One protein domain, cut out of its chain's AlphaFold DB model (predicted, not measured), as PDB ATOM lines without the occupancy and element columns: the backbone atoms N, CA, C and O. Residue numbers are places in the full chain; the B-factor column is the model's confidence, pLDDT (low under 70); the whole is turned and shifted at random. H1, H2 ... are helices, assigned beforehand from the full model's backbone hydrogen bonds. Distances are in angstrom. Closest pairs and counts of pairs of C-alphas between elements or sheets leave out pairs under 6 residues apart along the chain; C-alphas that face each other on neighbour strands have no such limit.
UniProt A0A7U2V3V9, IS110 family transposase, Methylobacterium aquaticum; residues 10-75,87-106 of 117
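Overview. This is residues 10 to 75 and 87 to 106 of the 117 residues of the protein "IS110 family transposase" of Methylobacterium aquaticum (UniProt A0A7U2V3V9). A short helix, H3, sits in the middle of a small helical body, with H2 and the last part of H1 packed on it and H5 running past it nearly antiparallel. H1 reaches away as an arm whose residues 10 to 17 stick out, while H4 lies off toward the other end of the longest axis and touches no helix. The printed part has 86 residues with five named helices, H1 to H5 in order along the chain, and no named strand: the class is all helix. The whole is compact by its radius of gyration of the C-alphas, 13.8 A, yet elongated in outline, spanning 48 by 25 by 24 A.

Arrangement. H1, residues 10 to 27, stands free over residues 10 to 17. H2, residues 29 to 35, and H1 only just touch, with 3 pairs of C-alphas within 8 A, and only at the corner by their tight link; their closest C-alphas are those of Ala 25 and Ala 31, 5.5 A apart. H3, residues 42 to 52, is the hub, touching three helices. It touches H1 through residues 21 to 26 of H1 alone, closest at the C-alphas of Ala 25 and His 46, 5.1 A apart; their lines are only just about perpendicular, at 72 degrees. H2 and H3 touch at a steep tilt of 56 degrees, opposite ways, their closest C-alphas being those of Ala 31 and Ala 45, 4.8 A apart. H4, residues 61 to 67, is apart from H1, H2 and H3. H5, residues 92 to 105, touches H3 with its residues 94 to 98 alone, at a shallow tilt of 32 degrees, opposite ways; the closest C-alphas are those of Ile 44 and Leu 97, 6.3 A apart. H5 is apart from H1, H2 and H4. The packing is mostly crossed, but only just: of 3 touching pairs with a tilt, 1 is shallow. In H1, H2, H3, H4 and H5 every O i to N i+4 pair is within hydrogen-bond range.

Along the chain. H1 begins at C-alpha 10, (214.550, 147.428, 90.746), and is 26.2 A long from first to last C-alpha. H2 is 9.8 A long. H3 begins at C-alpha 42, (232.593, 135.713, 93.309), and is 15.2 A long. H4 is 9.8 A long. H5 is 20.3 A long and ends at C-alpha 105, (234.229, 133.675, 107.852).

Size, cuts and confidence. The two C-alphas farthest apart are those of Val 12 and Ser 75, at 47.9 A. Residues 76 to 86 are not printed, and C-alphas 75 and 87 are 12.6 A apart across this cut, which lies in the link from H4 to H5. The links H2 to H3 and H3 to H4 are short. The mean pLDDT of the printed part is 84.1; residues 72 to 75, 87 to 90 and 104 to 106 of this model are under 70.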
ATOM      1  N   ALA A  10     213.200 147.077  90.303       78.88
ATOM      2  CA  ALA A  10     214.550 147.428  90.746       78.88
ATOM      3  C   ALA A  10     215.267 146.254  91.428       78.88
ATOM      4  O   ALA A  10     216.455 146.033  91.184       78.88
ATOM      5  N   ARG A  11     214.548 145.474  92.244       80.88
ATOM      6  CA  ARG A  11     215.101 144.287  92.902       80.88
ATOM      7  C   ARG A  11     215.478 143.208  91.887       80.88
ATOM      8  O   ARG A  11     216.584 142.687  91.978       80.88
ATOM      9  N   VAL A  12     214.618 142.946  90.900       83.81
ATOM     10  CA  VAL A  12     214.894 141.991  89.808       83.81
ATOM     11  C   VAL A  12     216.153 142.398  89.037       83.81
ATOM     12  O   VAL A  12     217.091 141.611  88.953       83.81
ATOM     13  N   ARG A  13     216.259 143.666  88.608       82.12
ATOM     14  CA  ARG A  13     217.458 144.174  87.908       82.12
ATOM     15  C   ARG A  13     218.743 144.020  88.729       82.12
ATOM     16  O   ARG A  13     219.800 143.703  88.177       82.12
ATOM     17  N   SER A  14     218.671 144.243  90.045       85.44
ATOM     18  CA  SER A  14     219.812 144.039  90.946       85.44
ATOM     19  C   SER A  14     220.225 142.569  90.992       85.44
ATOM     20  O   SER A  14     221.413 142.262  90.911       85.44
ATOM     21  N   SER A  15     219.257 141.655  91.088       87.56
ATOM     22  CA  SER A  15     219.510 140.215  91.099       87.56
ATOM     23  C   SER A  15     220.122 139.718  89.788       87.56
ATOM     24  O   SER A  15     221.082 138.948  89.829       87.56
ATOM     25  N   ASP A  16     219.647 140.211  88.644       92.00
ATOM     26  CA  ASP A  16     220.193 139.852  87.330       92.00
ATOM     27  C   ASP A  16     221.643 140.321  87.177       92.00
ATOM     28  O   ASP A  16     222.517 139.572  86.734       92.00
ATOM     29  N   THR A  17     221.927 141.550  87.612       91.38
ATOM     30  CA  THR A  17     223.284 142.111  87.590       91.38
ATOM     31  C   THR A  17     224.225 141.298  88.478       91.38
ATOM     32  O   THR A  17     225.328 140.940  88.063       91.38
ATOM     33  N   GLU A  18     223.788 140.935  89.685       92.06
ATOM     34  CA  GLU A  18     224.569 140.068  90.566       92.06
ATOM     35  C   GLU A  18     224.815 138.680  89.970       92.06
ATOM     36  O   GLU A  18     225.899 138.118  90.151       92.06
ATOM     37  N   ALA A  19     223.821 138.096  89.296       93.75
ATOM     38  CA  ALA A  19     223.956 136.792  88.657       93.75
ATOM     39  C   ALA A  19     225.022 136.826  87.555       93.75
ATOM     40  O   ALA A  19     225.877 135.939  87.509       93.75
ATOM     41  N   ARG A  20     225.028 137.888  86.740       94.88
ATOM     42  CA  ARG A  20     226.037 138.114  85.696       94.88
ATOM     43  C   ARG A  20     227.438 138.269  86.278       94.88
ATOM     44  O   ARG A  20     228.328 137.524  85.884       94.88
ATOM     45  N   ILE A  21     227.606 139.112  87.300       94.56
ATOM     46  CA  ILE A  21     228.892 139.279  87.999       94.56
ATOM     47  C   ILE A  21     229.406 137.935  88.531       94.56
ATOM     48  O   ILE A  21     230.577 137.592  88.374       94.56
ATOM     49  N   LYS A  22     228.530 137.137  89.157       95.50
ATOM     50  CA  LYS A  22     228.895 135.813  89.679       95.50
ATOM     51  C   LYS A  22     229.275 134.837  88.564       95.50
ATOM     52  O   LYS A  22     230.125 133.983  88.799       95.50
ATOM     53  N   ALA A  23     228.632 134.909  87.400       96.25
ATOM     54  CA  ALA A  23     228.957 134.072  86.249       96.25
ATOM     55  C   ALA A  23     230.318 134.455  85.653       96.25
ATOM     56  O   ALA A  23     231.177 133.590  85.503       96.25
ATOM     57  N   GLU A  24     230.554 135.748  85.428       95.44
ATOM     58  CA  GLU A  24     231.828 136.278  84.926       95.44
ATOM     59  C   GLU A  24     232.990 135.918  85.861       95.44
ATOM     60  O   GLU A  24     234.002 135.377  85.423       95.44
ATOM     61  N   ALA A  25     232.812 136.091  87.174       94.81
ATOM     62  CA  ALA A  25     233.813 135.706  88.170       94.81
ATOM     63  C   ALA A  25     234.162 134.209  88.150       94.81
ATOM     64  O   ALA A  25     235.263 133.821  88.524       94.81
ATOM     65  N   ARG A  26     233.205 133.349  87.785       93.44
ATOM     66  CA  ARG A  26     233.430 131.902  87.685       93.44
ATOM     67  C   ARG A  26     234.092 131.509  86.374       93.44
ATOM     68  O   ARG A  26     234.693 130.445  86.341       93.44
ATOM     69  N   ALA A  27     233.990 132.324  85.328       95.19
ATOM     70  CA  ALA A  27     234.655 132.088  84.050       95.19
ATOM     71  C   ALA A  27     236.101 132.620  84.027       95.19
ATOM     72  O   ALA A  27     236.929 132.111  83.277       95.19
ATOM     73  N   ASP A  28     236.419 133.612  84.860       94.94
ATOM     74  CA  ASP A  28     237.741 134.236  84.925       94.94
ATOM     75  C   ASP A  28     238.741 133.426  85.781       94.94
ATOM     76  O   ASP A  28     238.502 133.130  86.955       94.94
ATOM     77  N   ALA A  29     239.898 133.082  85.205       95.12
ATOM     78  CA  ALA A  29     240.920 132.265  85.865       95.12
ATOM     79  C   ALA A  29     241.595 132.960  87.065       95.12
ATOM     80  O   ALA A  29     241.950 132.305  88.050       95.12
ATOM     81  N   VAL A  30     241.772 134.283  87.016       93.88
ATOM     82  CA  VAL A  30     242.328 135.077  88.123       93.88
ATOM     83  C   VAL A  30     241.324 135.116  89.268       93.88
ATOM     84  O   VAL A  30     241.680 134.872  90.424       93.88
ATOM     85  N   ALA A  31     240.049 135.341  88.953       93.94
ATOM     86  CA  ALA A  31     238.965 135.334  89.920       93.94
ATOM     87  C   ALA A  31     238.799 133.955  90.575       93.94
ATOM     88  O   ALA A  31     238.658 133.878  91.796       93.94
ATOM     89  N   GLN A  32     238.891 132.861  89.812       94.44
ATOM     90  CA  GLN A  32     238.890 131.501  90.362       94.44
ATOM     91  C   GLN A  32     240.028 131.281  91.364       94.44
ATOM     92  O   GLN A  32     239.789 130.778  92.464       94.44
ATOM     93  N   ARG A  33     241.253 131.714  91.034       93.56
ATOM     94  CA  ARG A  33     242.397 131.640  91.959       93.56
ATOM     95  C   ARG A  33     242.146 132.461  93.219       93.56
ATOM     96  O   ARG A  33     242.382 131.967  94.320       93.56
ATOM     97  N   LEU A  34     241.616 133.675  93.088       91.00
ATOM     98  CA  LEU A  34     241.247 134.518  94.227       91.00
ATOM     99  C   LEU A  34     240.183 133.857  95.114       91.00
ATOM    100  O   LEU A  34     240.289 133.933  96.336       91.00
ATOM    101  N   MET A  35     239.209 133.152  94.528       93.94
ATOM    102  CA  MET A  35     238.157 132.440  95.265       93.94
ATOM    103  C   MET A  35     238.654 131.238  96.083       93.94
ATOM    104  O   MET A  35     237.935 130.755  96.956       93.94
ATOM    105  N   THR A  36     239.898 130.786  95.879       91.62
ATOM    106  CA  THR A  36     240.533 129.795  96.772       91.62
ATOM    107  C   THR A  36     240.808 130.362  98.166       91.62
ATOM    108  O   THR A  36     240.872 129.616  99.145       91.62
ATOM    109  N   ILE A  37     240.911 131.691  98.293       88.44
ATOM    110  CA  ILE A  37     240.994 132.375  99.579       88.44
ATOM    111  C   ILE A  37     239.604 132.271 100.219       88.44
ATOM    112  O   ILE A  37     238.678 132.898  99.713       88.44
ATOM    113  N   PRO A  38     239.407 131.588 101.362       81.44
ATOM    114  CA  PRO A  38     238.074 131.033 101.679       81.44
ATOM    115  C   PRO A  38     236.874 132.016 101.945       81.44
ATOM    116  O   PRO A  38     235.832 131.613 102.436       81.44
ATOM    117  N   PHE A  39     237.025 133.338 101.747       87.31
ATOM    118  CA  PHE A  39     236.182 134.503 102.147       87.31
ATOM    119  C   PHE A  39     236.006 135.386 100.930       87.31
ATOM    120  O   PHE A  39     235.136 136.250 100.914       87.31
ATOM    121  N   VAL A  40     236.872 135.200  99.941       92.25
ATOM    122  CA  VAL A  40     236.780 135.827  98.653       92.25
ATOM    123  C   VAL A  40     235.775 134.988  97.881       92.25
ATOM    124  O   VAL A  40     236.076 133.909  97.395       92.25
ATOM    125  N   GLY A  41     234.532 135.454  97.866       91.44
ATOM    126  CA  GLY A  41     233.504 134.917  96.981       91.44
ATOM    127  C   GLY A  41     233.539 135.591  95.603       91.44
ATOM    128  O   GLY A  41     234.296 136.548  95.416       91.44
ATOM    129  N   PRO A  42     232.653 135.185  94.676       93.69
ATOM    130  CA  PRO A  42     232.593 135.713  93.309       93.69
ATOM    131  C   PRO A  42     232.535 137.242  93.232       93.69
ATOM    132  O   PRO A  42     233.209 137.843  92.409       93.69
ATOM    133  N   MET A  43     231.801 137.888  94.145       93.88
ATOM    134  CA  MET A  43     231.707 139.352  94.207       93.88
ATOM    135  C   MET A  43     233.044 140.019  94.551       93.88
ATOM    136  O   MET A  43     233.411 141.017  93.941       93.88
ATOM    137  N   ILE A  44     233.772 139.481  95.536       93.44
ATOM    138  CA  ILE A  44     235.058 140.044  95.970       93.44
ATOM    139  C   ILE A  44     236.129 139.748  94.920       93.44
ATOM    140  O   ILE A  44     236.932 140.623  94.614       93.44
ATOM    141  N   ALA A  45     236.112 138.543  94.347       94.19
ATOM    142  CA  ALA A  45     237.017 138.146  93.278       94.19
ATOM    143  C   ALA A  45     236.834 139.029  92.038       94.19
ATOM    144  O   ALA A  45     237.792 139.653  91.598       94.19
ATOM    145  N   HIS A  46     235.599 139.174  91.550       94.56
ATOM    146  CA  HIS A  46     235.286 140.037  90.414       94.56
ATOM    147  C   HIS A  46     235.652 141.495  90.680       94.56
ATOM    148  O   HIS A  46     236.328 142.107  89.866       94.56
ATOM    149  N   ALA A  47     235.280 142.049  91.840       92.94
ATOM    150  CA  ALA A  47     235.646 143.421  92.190       92.94
ATOM    151  C   ALA A  47     237.170 143.620  92.261       92.94
ATOM    152  O   ALA A  47     237.665 144.696  91.946       92.94
ATOM    153  N   THR A  48     237.916 142.587  92.659       92.81
ATOM    154  CA  THR A  48     239.381 142.625  92.669       92.81
ATOM    155  C   THR A  48     239.933 142.631  91.252       92.81
ATOM    156  O   THR A  48     240.697 143.528  90.918       92.81
ATOM    157  N   VAL A  49     239.508 141.693  90.403       93.56
ATOM    158  CA  VAL A  49     239.950 141.630  89.001       93.56
ATOM    159  C   VAL A  49     239.562 142.901  88.245       93.56
ATOM    160  O   VAL A  49     240.386 143.467  87.541       93.56
ATOM    161  N   ALA A  50     238.360 143.434  88.458       92.19
ATOM    162  CA  ALA A  50     237.938 144.697  87.857       92.19
ATOM    163  C   ALA A  50     238.787 145.893  88.322       92.19
ATOM    164  O   ALA A  50     238.997 146.834  87.561       92.19
ATOM    165  N   ALA A  51     239.276 145.874  89.566       89.56
ATOM    166  CA  ALA A  51     240.079 146.963  90.117       89.56
ATOM    167  C   ALA A  51     241.557 146.892  89.711       89.56
ATOM    168  O   ALA A  51     242.197 147.935  89.582       89.56
ATOM    169  N   ILE A  52     242.121 145.687  89.585       88.62
ATOM    170  CA  ILE A  52     243.574 145.506  89.454       88.62
ATOM    171  C   ILE A  52     244.016 144.558  88.333       88.62
ATOM    172  O   ILE A  52     245.219 144.417  88.121       88.62
ATOM    173  N   GLY A  53     243.091 143.921  87.617       90.31
ATOM    174  CA  GLY A  53     243.391 142.880  86.636       90.31
ATOM    175  C   GLY A  53     244.129 141.704  87.277       90.31
ATOM    176  O   GLY A  53     243.727 141.197  88.326       90.31
ATOM    177  N   GLU A  54     245.247 141.310  86.669       88.88
ATOM    178  CA  GLU A  54     246.140 140.258  87.175       88.88
ATOM    179  C   GLU A  54     247.026 140.698  88.355       88.88
ATOM    180  O   GLU A  54     247.658 139.859  88.993       88.88
ATOM    181  N   GLY A  55     247.071 141.996  88.684       86.31
ATOM    182  CA  GLY A  55     247.839 142.500  89.827       86.31
ATOM    183  C   GLY A  55     249.331 142.735  89.565       86.31
ATOM    184  O   GLY A  55     250.077 142.970  90.515       86.31
ATOM    185  N   GLN A  56     249.762 142.729  88.302       89.00
ATOM    186  CA  GLN A  56     251.165 142.910  87.891       89.00
ATOM    187  C   GLN A  56     251.761 144.279  88.270       89.00
ATOM    188  O   GLN A  56     252.974 144.454  88.272       89.00
ATOM    189  N   GLN A  57     250.924 145.256  88.627       86.50
ATOM    190  CA  GLN A  57     251.343 146.558  89.152       86.50
ATOM    191  C   GLN A  57     251.870 146.504  90.598       86.50
ATOM    192  O   GLN A  57     252.377 147.509  91.098       86.50
ATOM    193  N   PHE A  58     251.736 145.370  91.295       85.00
ATOM    194  CA  PHE A  58     252.231 145.194  92.658       85.00
ATOM    195  C   PHE A  58     253.454 144.276  92.674       85.00
ATOM    196  O   PHE A  58     253.393 143.141  92.218       85.00
ATOM    197  N   GLY A  59     254.551 144.737  93.284       84.56
ATOM    198  CA  GLY A  59     255.759 143.924  93.455       84.56
ATOM    199  C   GLY A  59     255.598 142.792  94.477       84.56
ATOM    200  O   GLY A  59     256.378 141.843  94.489       84.56
ATOM    201  N   SER A  60     254.588 142.871  95.347       85.50
ATOM    202  CA  SER A  60     254.298 141.838  96.337       85.50
ATOM    203  C   SER A  60     252.848 141.866  96.825       85.50
ATOM    204  O   SER A  60     252.156 142.888  96.786       85.50
ATOM    205  N   ALA A  61     252.406 140.754  97.425       83.56
ATOM    206  CA  ALA A  61     251.120 140.683  98.122       83.56
ATOM    207  C   ALA A  61     251.015 141.693  99.286       83.56
ATOM    208  O   ALA A  61     249.918 142.136  99.634       83.56
ATOM    209  N   ARG A  62     252.150 142.081  99.889       83.62
ATOM    210  CA  ARG A  62     252.192 143.114 100.933       83.62
ATOM    211  C   ARG A  62     251.906 144.496 100.354       83.62
ATOM    212  O   ARG A  62     251.202 145.259 101.011       83.62
ATOM    213  N   ASP A  63     252.399 144.794  99.156       84.69
ATOM    214  CA  ASP A  63     252.157 146.076  98.485       84.69
ATOM    215  C   ASP A  63     250.692 146.208  98.082       84.69
ATOM    216  O   ASP A  63     250.071 147.234  98.357       84.69
ATOM    217  N   TYR A  64     250.091 145.129  97.575       85.81
ATOM    218  CA  TYR A  64     248.646 145.066  97.352       85.81
ATOM    219  C   TYR A  64     247.851 145.270  98.651       85.81
ATOM    220  O   TYR A  64     246.930 146.086  98.716       85.81
ATOM    221  N   ALA A  65     248.228 144.583  99.732       84.31
ATOM    222  CA  ALA A  65     247.564 144.741 101.022       84.31
ATOM    223  C   ALA A  65     247.765 146.150 101.618       84.31
ATOM    224  O   ALA A  65     246.892 146.643 102.335       84.31
ATOM    225  N   ALA A  66     248.886 146.816 101.331       83.44
ATOM    226  CA  ALA A  66     249.136 148.201 101.715       83.44
ATOM    227  C   ALA A  66     248.305 149.182 100.886       83.44
ATOM    228  O   ALA A  66     247.712 150.097 101.462       83.44
ATOM    229  N   TRP A  67     248.194 148.948  99.576       84.38
ATOM    230  CA  TRP A  67     247.299 149.687  98.692       84.38
ATOM    231  C   TRP A  67     245.856 149.577  99.184       84.38
ATOM    232  O   TRP A  67     245.240 150.598  99.454       84.38
ATOM    233  N   LEU A  68     245.365 148.368  99.479       83.25
ATOM    234  CA  LEU A  68     244.041 148.148 100.076       83.25
ATOM    235  C   LEU A  68     243.864 148.741 101.487       83.25
ATOM    236  O   LEU A  68     242.742 148.772 101.997       83.25
ATOM    237  N   GLY A  69     244.935 149.173 102.157       80.94
ATOM    238  CA  GLY A  69     244.891 149.647 103.542       80.94
ATOM    239  C   GLY A  69     244.615 148.540 104.571       80.94
ATOM    240  O   GLY A  69     244.035 148.816 105.623       80.94
ATOM    241  N   LEU A  70     244.993 147.294 104.262       81.38
ATOM    242  CA  LEU A  70     244.878 146.113 105.129       81.38
ATOM    243  C   LEU A  70     246.148 145.831 105.948       81.38
ATOM    244  O   LEU A  70     246.091 145.079 106.922       81.38
ATOM    245  N   THR A  71     247.295 146.409 105.588       72.75
ATOM    246  CA  THR A  71     248.531 146.265 106.370       72.75
ATOM    247  C   THR A  71     248.576 147.247 107.537       72.75
ATOM    248  O   THR A  71     248.145 148.400 107.453       72.75
ATOM    249  N   ARG A  72     249.151 146.801 108.660       56.56
ATOM    250  CA  ARG A  72     249.586 147.725 109.709       56.56
ATOM    251  C   ARG A  72     250.811 148.462 109.184       56.56
ATOM    252  O   ARG A  72     251.806 147.844 108.819       56.56
ATOM    253  N   ARG A  73     250.729 149.785 109.133       53.75
ATOM    254  CA  ARG A  73     251.813 150.655 108.687       53.75
ATOM    255  C   ARG A  73     252.967 150.615 109.699       53.75
ATOM    256  O   ARG A  73     252.960 151.372 110.666       53.75
ATOM    257  N   THR A  74     253.952 149.744 109.488       49.69
ATOM    258  CA  THR A  74     255.223 149.770 110.228       49.69
ATOM    259  C   THR A  74     256.210 150.640 109.462       49.69
ATOM    260  O   THR A  74     257.007 150.154 108.674       49.69
ATOM    261  N   SER A  75     256.133 151.951 109.667       46.34
ATOM    262  CA  SER A  75     257.229 152.851 109.313       46.34
ATOM    263  C   SER A  75     258.151 152.951 110.524       46.34
ATOM    264  O   SER A  75     257.829 153.649 111.485       46.34
ATOM    265  N   SER A  87     246.116 155.193 105.313       48.47
ATOM    266  CA  SER A  87     246.212 155.805 103.986       48.47
ATOM    267  C   SER A  87     244.870 155.656 103.267       48.47
ATOM    268  O   SER A  87     244.319 154.564 103.147       48.47
ATOM    269  N   LYS A  88     244.320 156.764 102.766       50.06
ATOM    270  CA  LYS A  88     243.132 156.771 101.896       50.06
ATOM    271  C   LYS A  88     243.461 156.326 100.455       50.06
ATOM    272  O   LYS A  88     242.709 156.643  99.547       50.06
ATOM    273  N   ALA A  89     244.587 155.640 100.244       52.78
ATOM    274  CA  ALA A  89     245.170 155.378  98.926       52.78
ATOM    275  C   ALA A  89     244.619 154.124  98.216       52.78
ATOM    276  O   ALA A  89     245.009 153.856  97.087       52.78
ATOM    277  N   GLY A  90     243.727 153.367  98.861       61.44
ATOM    278  CA  GLY A  90     243.112 152.166  98.292       61.44
ATOM    279  C   GLY A  90     241.642 152.328  97.966       61.44
ATOM    280  O   GLY A  90     240.952 153.145  98.584       61.44
ATOM    281  N   ASP A  91     241.143 151.462  97.082       75.88
ATOM    282  CA  ASP A  91     239.713 151.321  96.821       75.88
ATOM    283  C   ASP A  91     238.956 151.048  98.139       75.88
ATOM    284  O   ASP A  91     239.068 149.998  98.780       75.88
ATOM    285  N   GLN A  92     238.184 152.047  98.581       79.56
ATOM    286  CA  GLN A  92     237.432 151.996  99.834       79.56
ATOM    287  C   GLN A  92     236.329 150.932  99.808       79.56
ATOM    288  O   GLN A  92     236.027 150.352 100.857       79.56
ATOM    289  N   ARG A  93     235.726 150.679  98.640       85.81
ATOM    290  CA  ARG A  93     234.694 149.652  98.465       85.81
ATOM    291  C   ARG A  93     235.334 148.275  98.544       85.81
ATOM    292  O   ARG A  93     234.862 147.445  99.320       85.81
ATOM    293  N   LEU A  94     236.460 148.073  97.865       87.69
ATOM    294  CA  LEU A  94     237.198 146.815  97.895       87.69
ATOM    295  C   LEU A  94     237.716 146.500  99.303       87.69
ATOM    296  O   LEU A  94     237.464 145.419  99.830       87.69
ATOM    297  N   ARG A  95     238.309 147.476 100.002       87.75
ATOM    298  CA  ARG A  95     238.685 147.319 101.417       87.75
ATOM    299  C   ARG A  95     237.495 146.908 102.287       87.75
ATOM    300  O   ARG A  95     237.633 146.025 103.133       87.75
ATOM    301  N   ARG A  96     236.323 147.531 102.100       88.56
ATOM    302  CA  ARG A  96     235.107 147.180 102.852       88.56
ATOM    303  C   ARG A  96     234.685 145.736 102.572       88.56
ATOM    304  O   ARG A  96     234.386 145.022 103.526       88.56
ATOM    305  N   LEU A  97     234.710 145.304 101.312       89.50
ATOM    306  CA  LEU A  97     234.407 143.926 100.920       89.50
ATOM    307  C   LEU A  97     235.339 142.926 101.615       89.50
ATOM    308  O   LEU A  97     234.858 141.982 102.238       89.50
ATOM    309  N   TYR A  98     236.650 143.172 101.601       89.00
ATOM    310  CA  TYR A  98     237.635 142.310 102.262       89.00
ATOM    311  C   TYR A  98     237.451 142.256 103.786       89.00
ATOM    312  O   TYR A  98     237.489 141.178 104.383       89.00
ATOM    313  N   VAL A  99     237.213 143.401 104.432       87.19
ATOM    314  CA  VAL A  99     236.988 143.469 105.887       87.19
ATOM    315  C   VAL A  99     235.709 142.733 106.287       87.19
ATOM    316  O   VAL A  99     235.722 141.964 107.252       87.19
ATOM    317  N   LEU A 100     234.615 142.936 105.546       86.62
ATOM    318  CA  LEU A 100     233.348 142.252 105.797       86.62
ATOM    319  C   LEU A 100     233.480 140.749 105.546       86.62
ATOM    320  O   LEU A 100     233.163 139.967 106.439       86.62
ATOM    321  N   GLY A 101     234.008 140.335 104.393       83.75
ATOM    322  CA  GLY A 101     234.196 138.922 104.053       83.75
ATOM    323  C   GLY A 101     235.020 138.176 105.103       83.75
ATOM    324  O   GLY A 101     234.625 137.105 105.568       83.75
ATOM    325  N   ARG A 102     236.120 138.780 105.574       80.31
ATOM    326  CA  ARG A 102     236.928 138.217 106.665       80.31
ATOM    327  C   ARG A 102     236.140 138.078 107.972       80.31
ATOM    328  O   ARG A 102     236.320 137.082 108.669       80.31
ATOM    329  N   ARG A 103     235.294 139.057 108.320       75.44
ATOM    330  CA  ARG A 103     234.476 139.036 109.548       75.44
ATOM    331  C   ARG A 103     233.441 137.909 109.528       75.44
ATOM    332  O   ARG A 103     233.285 137.242 110.542       75.44
ATOM    333  N   TRP A 104     232.780 137.672 108.395       67.06
ATOM    334  CA  TRP A 104     231.765 136.615 108.266       67.06
ATOM    335  C   TRP A 104     232.350 135.199 108.330       67.06
ATOM    336  O   TRP A 104     231.688 134.288 108.824       67.06
ATOM    337  N   ARG A 105     233.597 135.004 107.876       61.50
ATOM    338  CA  ARG A 105     234.229 133.675 107.852       61.50
ATOM    339  C   ARG A 105     234.816 133.209 109.184       61.50
ATOM    340  O   ARG A 105     235.157 132.038 109.308       61.50
ATOM    341  N   TRP A 106     234.946 134.062 110.196       53.16
ATOM    342  CA  TRP A 106     235.438 133.632 111.512       53.16
ATOM    343  C   TRP A 106     234.349 132.829 112.269       53.16
ATOM    344  O   TRP A 106     233.824 133.267 113.286       53.16
TER     345      TRP A 106